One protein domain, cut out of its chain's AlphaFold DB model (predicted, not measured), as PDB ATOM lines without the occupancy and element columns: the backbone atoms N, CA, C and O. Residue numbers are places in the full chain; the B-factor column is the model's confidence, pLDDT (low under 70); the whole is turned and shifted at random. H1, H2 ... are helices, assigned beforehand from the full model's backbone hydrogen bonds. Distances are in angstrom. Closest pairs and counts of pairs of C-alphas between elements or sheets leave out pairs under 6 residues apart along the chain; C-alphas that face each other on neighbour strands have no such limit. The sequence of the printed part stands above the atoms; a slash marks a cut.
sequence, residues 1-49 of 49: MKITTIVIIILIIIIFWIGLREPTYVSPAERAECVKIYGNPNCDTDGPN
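AT A GLANCE: This is residues 1 to 49 of the 49 residues of an uncharacterized protein of Candidatus Nomurabacteria bacterium GW2011_GWC2_39_41 (UniProt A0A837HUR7). One long helix, H1, sticks out free as an arm, and a short stretch of chain ties it to a small head at the far end, where helix H2 stands with the one-turn helix H3 folded back on it. The arm and the stretch after it make most of the length; the head is where the chain turns back on itself, and H1 reaches neither of the head's helices. The printed part has 49 residues with three named helices, H1, H2 and H3 in that order along the chain, and no named strand; the class is all helix. The whole is extended, with a radius of gyration of the C-alphas of 17.9 A, and its outline is a rod whose C-alphas span 56 by 16 by 12 A.

HOW THE PARTS SIT: H1, residues 2 to 19, is the longest helix by residues and touches no helix. Residues 1 to 22, of which 2 to 19 belong to H1, stand free. H2, residues 28 to 38, follows after a short link of 8 residues, and H1 and H2 are apart. H3, residues 43 to 46, follows H2 after a tight link of 4 residues. H2 and H3 touch, with 4 pairs of C-alphas within 8 A; their closest C-alphas are those of Arg 31 and Cys 43, 5.8 A apart, and their centres are 9.8 A apart. H1 and H3 are apart. In H1 and H2 every pair of O i and N i+4 is within hydrogen-bond range, while H3, with 4 residues, is too short for such a pair, and its one pair of O i and N i+3 is not within range.

IN THESE COORDINATES: H1 runs from Lys 2, with its C-alpha at (12.122, 14.954, -61.780), to Gly 19, with its C-alpha at (11.653, 33.463, -42.795), a length of 26.5 A. H2 begins at Pro 28, with its C-alpha at (10.863, 54.199, -31.867), and ends at Tyr 38, 15.2 A from first to last C-alpha. H3 runs from Cys 43 to Asp 46, where the C-alpha is at (16.589, 50.161, -44.833), and measures 5.7 A from first to last C-alpha.

THE WHOLE: The two C-alphas farthest apart are those of Met 1 and Lys 36, at 56.1 A. The C-alphas of Met 1, the chain's first residue, and Asn 49, its last, are 45.8 A apart. The printed part has no cut, and no link is long. The mean pLDDT of the printed part is 73.6; 18 residues are under 70, namely residues 1 to 2, 20 to 26 and 41 to 49. H1 has a mean pLDDT of 85, H2 of 76 and H3 of 60.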
ATOM      1  N   MET A   1       8.560  13.439 -63.823       60.06
ATOM      2  CA  MET A   1       8.716  13.125 -62.382       60.06
ATOM      3  C   MET A   1       9.910  13.807 -61.699       60.06
ATOM      4  O   MET A   1       9.853  13.945 -60.492       60.06
ATOM      5  N   LYS A   2      10.961  14.269 -62.405       67.88
ATOM      6  CA  LYS A   2      12.122  14.954 -61.780       67.88
ATOM      7  C   LYS A   2      11.931  16.466 -61.565       67.88
ATOM      8  O   LYS A   2      12.434  17.021 -60.599       67.88
ATOM      9  N   ILE A   3      11.178  17.124 -62.450       83.00
ATOM     10  CA  ILE A   3      10.972  18.584 -62.433       83.00
ATOM     11  C   ILE A   3      10.144  19.018 -61.218       83.00
ATOM     12  O   ILE A   3      10.486  19.991 -60.559       83.00
ATOM     13  N   THR A   4       9.101  18.262 -60.872       83.12
ATOM     14  CA  THR A   4       8.248  18.536 -59.708       83.12
ATOM     15  C   THR A   4       9.043  18.559 -58.405       83.12
ATOM     16  O   THR A   4       8.848  19.455 -57.591       83.12
ATOM     17  N   THR A   5       9.995  17.640 -58.234       86.12
ATOM     18  CA  THR A   5      10.870  17.606 -57.055       86.12
ATOM     19  C   THR A   5      11.779  18.832 -56.986       86.12
ATOM     20  O   THR A   5      11.935  19.416 -55.918       86.12
ATOM     21  N   ILE A   6      12.335  19.264 -58.122       89.81
ATOM     22  CA  ILE A   6      13.200  20.454 -58.196       89.81
ATOM     23  C   ILE A   6      12.419  21.719 -57.812       89.81
ATOM     24  O   ILE A   6      12.907  22.521 -57.021       89.81
ATOM     25  N   VAL A   7      11.188  21.873 -58.307       90.62
ATOM     26  CA  VAL A   7      10.329  23.026 -57.984       90.62
ATOM     27  C   VAL A   7      10.011  23.090 -56.486       90.62
ATOM     28  O   VAL A   7      10.076  24.164 -55.891       90.62
ATOM     29  N   ILE A   8       9.724  21.947 -55.858       92.19
ATOM     30  CA  ILE A   8       9.439  21.875 -54.415       92.19
ATOM     31  C   ILE A   8      10.667  22.280 -53.588       92.19
ATOM     32  O   ILE A   8      10.538  23.051 -52.641       92.19
ATOM     33  N   ILE A   9      11.860  21.811 -53.960       93.06
ATOM     34  CA  ILE A   9      13.107  22.155 -53.260       93.06
ATOM     35  C   ILE A   9      13.368  23.667 -53.323       93.06
ATOM     36  O   ILE A   9      13.696  24.276 -52.307       93.06
ATOM     37  N   ILE A  10      13.173  24.287 -54.490       92.06
ATOM     38  CA  ILE A  10      13.356  25.736 -54.665       92.06
ATOM     39  C   ILE A  10      12.374  26.523 -53.788       92.06
ATOM     40  O   ILE A  10      12.779  27.475 -53.122       92.06
ATOM     41  N   LEU A  11      11.105  26.107 -53.733       90.38
ATOM     42  CA  LEU A  11      10.095  26.744 -52.881       90.38
ATOM     43  C   LEU A  11      10.481  26.716 -51.398       90.38
ATOM     44  O   LEU A  11      10.345  27.728 -50.714       90.38
ATOM     45  N   ILE A  12      11.007  25.589 -50.911       91.50
ATOM     46  CA  ILE A  12      11.457  25.461 -49.519       91.50
ATOM     47  C   ILE A  12      12.601  26.441 -49.233       91.50
ATOM     48  O   ILE A  12      12.551  27.159 -48.237       91.50
ATOM     49  N   ILE A  13      13.597  26.523 -50.122       90.06
ATOM     50  CA  ILE A  13      14.739  27.436 -49.959       90.06
ATOM     51  C   ILE A  13      14.268  28.894 -49.876       90.06
ATOM     52  O   ILE A  13      14.732  29.631 -49.011       90.06
ATOM     53  N   ILE A  14      13.320  29.300 -50.726       87.75
ATOM     54  CA  ILE A  14      12.769  30.664 -50.724       87.75
ATOM     55  C   ILE A  14      12.062  30.972 -49.398       87.75
ATOM     56  O   ILE A  14      12.281  32.037 -48.825       87.75
ATOM     57  N   ILE A  15      11.251  30.044 -48.883       85.69
ATOM     58  CA  ILE A  15      10.540  30.231 -47.607       85.69
ATOM     59  C   ILE A  15      11.533  30.368 -46.452       85.69
ATOM     60  O   ILE A  15      11.375  31.263 -45.625       85.69
ATOM     61  N   PHE A  16      12.575  29.532 -46.413       83.19
ATOM     62  CA  PHE A  16      13.634  29.656 -45.410       83.19
ATOM     63  C   PHE A  16      14.371  30.989 -45.526       83.19
ATOM     64  O   PHE A  16      14.621  31.631 -44.514       83.19
ATOM     65  N   TRP A  17      14.677  31.436 -46.744       80.88
ATOM     66  CA  TRP A  17      15.378  32.698 -46.972       80.88
ATOM     67  C   TRP A  17      14.557  33.918 -46.528       80.88
ATOM     68  O   TRP A  17      15.104  34.853 -45.950       80.88
ATOM     69  N   ILE A  18      13.240  33.890 -46.744       76.81
ATOM     70  CA  ILE A  18      12.325  34.948 -46.295       76.81
ATOM     71  C   ILE A  18      12.094  34.869 -44.779       76.81
ATOM     72  O   ILE A  18      12.101  35.897 -44.114       76.81
ATOM     73  N   GLY A  19      11.912  33.667 -44.224       70.19
ATOM     74  CA  GLY A  19      11.653  33.463 -42.795       70.19
ATOM     75  C   GLY A  19      12.867  33.708 -41.893       70.19
ATOM     76  O   GLY A  19      12.692  34.087 -40.741       70.19
ATOM     77  N   LEU A  20      14.087  33.530 -42.412       64.25
ATOM     78  CA  LEU A  20      15.341  33.878 -41.728       64.25
ATOM     79  C   LEU A  20      15.664  35.375 -41.790       64.25
ATOM     80  O   LEU A  20      16.615  35.820 -41.151       64.25
ATOM     81  N   ARG A  21      14.896  36.163 -42.552       64.19
ATOM     82  CA  ARG A  21      14.959  37.620 -42.481       64.19
ATOM     83  C   ARG A  21      14.268  38.029 -41.184       64.19
ATOM     84  O   ARG A  21      13.058  38.238 -41.150       64.19
ATOM     85  N   GLU A  22      15.034  38.062 -40.100       58.81
ATOM     86  CA  GLU A  22      14.557  38.607 -38.834       58.81
ATOM     87  C   GLU A  22      13.998  40.011 -39.098       58.81
ATOM     88  O   GLU A  22      14.642  40.799 -39.803       58.81
ATOM     89  N   PRO A  23      12.794  40.343 -38.599       57.66
ATOM     90  CA  PRO A  23      12.348  41.720 -38.627       57.66
ATOM     91  C   PRO A  23      13.343  42.513 -37.787       57.66
ATOM     92  O   PRO A  23      13.435  42.311 -36.575       57.66
ATOM     93  N   THR A  24      14.114  43.383 -38.434       62.62
ATOM     94  CA  THR A  24      14.986  44.329 -37.752       62.62
ATOM     95  C   THR A  24      14.084  45.206 -36.897       62.62
ATOM     96  O   THR A  24      13.381  46.082 -37.399       62.62
ATOM     97  N   TYR A  25      14.006  44.905 -35.603       62.78
ATOM     98  CA  TYR A  25      13.233  45.716 -34.680       62.78
ATOM     99  C   TYR A  25      13.997  47.019 -34.468       62.78
ATOM    100  O   TYR A  25      14.976  47.056 -33.725       62.78
ATOM    101  N   VAL A  26      13.563  48.074 -35.151       65.62
ATOM    102  CA  VAL A  26      14.063  49.431 -34.937       65.62
ATOM    103  C   VAL A  26      13.255  50.039 -33.799       65.62
ATOM    104  O   VAL A  26      12.020  50.076 -33.844       65.62
ATOM    105  N   SER A  27      13.930  50.494 -32.744       74.38
ATOM    106  CA  SER A  27      13.227  51.144 -31.643       74.38
ATOM    107  C   SER A  27      12.591  52.466 -32.113       74.38
ATOM    108  O   SER A  27      13.107  53.126 -33.019       74.38
ATOM    109  N   PRO A  28      11.491  52.930 -31.490       74.69
ATOM    110  CA  PRO A  28      10.863  54.199 -31.867       74.69
ATOM    111  C   PRO A  28      11.817  55.403 -31.794       74.69
ATOM    112  O   PRO A  28      11.647  56.366 -32.538       74.69
ATOM    113  N   ALA A  29      12.820  55.341 -30.908       74.88
ATOM    114  CA  ALA A  29      13.851  56.365 -30.773       74.88
ATOM    115  C   ALA A  29      14.790  56.390 -31.988       74.88
ATOM    116  O   ALA A  29      14.987  57.450 -32.577       74.88
ATOM    117  N   GLU A  30      15.290  55.226 -32.412       72.69
ATOM    118  CA  GLU A  30      16.147  55.092 -33.600       72.69
ATOM    119  C   GLU A  30      15.399  55.467 -34.882       72.69
ATOM    120  O   GLU A  30      15.950  56.134 -35.758       72.69
ATOM    121  N   ARG A  31      14.108  55.127 -34.969       73.06
ATOM    122  CA  ARG A  31      13.251  55.547 -36.084       73.06
ATOM    123  C   ARG A  31      13.120  57.068 -36.141       73.06
ATOM    124  O   ARG A  31      13.279  57.660 -37.206       73.06
ATOM    125  N   ALA A  32      12.844  57.712 -35.005       75.50
ATOM    126  CA  ALA A  32      12.718  59.166 -34.931       75.50
ATOM    127  C   ALA A  32      14.037  59.877 -35.271       75.50
ATOM    128  O   ALA A  32      14.029  60.906 -35.949       75.50
ATOM    129  N   GLU A  33      15.167  59.318 -34.837       77.19
ATOM    130  CA  GLU A  33      16.494  59.837 -35.154       77.19
ATOM    131  C   GLU A  33      16.822  59.685 -36.646       77.19
ATOM    132  O   GLU A  33      17.231  60.656 -37.284       77.19
ATOM    133  N   CYS A  34      16.544  58.527 -37.242       74.31
ATOM    134  CA  CYS A  34      16.776  58.304 -38.666       74.31
ATOM    135  C   CYS A  34      15.874  59.183 -39.549       74.31
ATOM    136  O   CYS A  34      16.360  59.802 -40.495       74.31
ATOM    137  N   VAL A  35      14.591  59.354 -39.207       80.12
ATOM    138  CA  VAL A  35      13.700  60.295 -39.915       80.12
ATOM    139  C   VAL A  35      14.231  61.728 -39.815       80.12
ATOM    140  O   VAL A  35      14.165  62.482 -40.784       80.12
ATOM    141  N   LYS A  36      14.793  62.113 -38.665       80.38
ATOM    142  CA  LYS A  36      15.375  63.445 -38.461       80.38
ATOM    143  C   LYS A  36      16.654  63.664 -39.278       80.38
ATOM    144  O   LYS A  36      16.861  64.776 -39.756       80.38
ATOM    145  N   ILE A  37      17.507  62.647 -39.408       79.69
ATOM    146  CA  ILE A  37      18.801  62.753 -40.103       79.69
ATOM    147  C   ILE A  37      18.634  62.602 -41.621       79.69
ATOM    148  O   ILE A  37      19.189  63.394 -42.378       79.69
ATOM    149  N   TYR A  38      17.859  61.612 -42.061       77.06
ATOM    150  CA  TYR A  38      17.768  61.204 -43.467       77.06
ATOM    151  C   TYR A  38      16.468  61.644 -44.152       77.06
ATOM    152  O   TYR A  38      16.349  61.531 -45.370       77.06
ATOM    153  N   GLY A  39      15.470  62.127 -43.403       74.31
ATOM    154  CA  GLY A  39      14.176  62.538 -43.963       74.31
ATOM    155  C   GLY A  39      13.347  61.391 -44.551       74.31
ATOM    156  O   GLY A  39      12.339  61.647 -45.208       74.31
ATOM    157  N   ASN A  40      13.755  60.134 -44.337       73.81
ATOM    158  CA  ASN A  40      13.094  58.958 -44.889       73.81
ATOM    159  C   ASN A  40      12.102  58.364 -43.866       73.81
ATOM    160  O   ASN A  40      12.526  57.898 -42.811       73.81
ATOM    161  N   PRO A  41      10.786  58.331 -44.149       66.19
ATOM    162  CA  PRO A  41       9.795  57.736 -43.248       66.19
ATOM    163  C   PRO A  41       9.900  56.203 -43.120       66.19
ATOM    164  O   PRO A  41       9.306  55.638 -42.202       66.19
ATOM    165  N   ASN A  42      10.666  55.539 -43.996       63.47
ATOM    166  CA  ASN A  42      10.848  54.080 -44.032       63.47
ATOM    167  C   ASN A  42      12.149  53.606 -43.363       63.47
ATOM    168  O   ASN A  42      12.659  52.529 -43.662       63.47
ATOM    169  N   CYS A  43      12.687  54.387 -42.428       65.56
ATOM    170  CA  CYS A  43      13.883  54.028 -41.659       65.56
ATOM    171  C   CYS A  43      13.791  52.693 -40.888       65.56
ATOM    172  O   CYS A  43      14.801  52.213 -40.383       65.56
ATOM    173  N   ASP A  44      12.605  52.087 -40.800       63.22
ATOM    174  CA  ASP A  44      12.381  50.777 -40.181       63.22
ATOM    175  C   ASP A  44      12.969  49.611 -40.991       63.22
ATOM    176  O   ASP A  44      13.258  48.557 -40.428       63.22
ATOM    177  N   THR A  45      13.115  49.769 -42.313       56.25
ATOM    178  CA  THR A  45      13.451  48.663 -43.230       56.25
ATOM    179  C   THR A  45      14.833  48.750 -43.856       56.25
ATOM    180  O   THR A  45      15.409  47.707 -44.165       56.25
ATOM    181  N   ASP A  46      15.371  49.954 -44.038       53.53
ATOM    182  CA  ASP A  46      16.589  50.161 -44.833       53.53
ATOM    183  C   ASP A  46      17.841  50.444 -43.989       53.53
ATOM    184  O   ASP A  46      18.955  50.441 -44.517       53.53
ATOM    185  N   GLY A  47      17.678  50.631 -42.670       48.91
ATOM    186  CA  GLY A  47      18.747  51.149 -41.819       48.91
ATOM    187  C   GLY A  47      19.277  52.496 -42.339       48.91
ATOM    188  O   GLY A  47      18.720  53.073 -43.273       48.91
ATOM    189  N   PRO A  48      20.339  53.045 -41.738       45.81
ATOM    190  CA  PRO A  48      20.979  54.256 -42.235       45.81
ATOM    191  C   PRO A  48      21.783  53.941 -43.509       45.81
ATOM    192  O   PRO A  48      22.991  53.718 -43.439       45.81
ATOM    193  N   ASN A  49      21.113  53.884 -44.661       50.81
ATOM    194  CA  ASN A  49      21.735  53.905 -45.990       50.81
ATOM    195  C   ASN A  49      21.431  55.225 -46.697       50.81
ATOM    196  O   ASN A  49      20.233  55.575 -46.798       50.81
TER     197      ASN A  49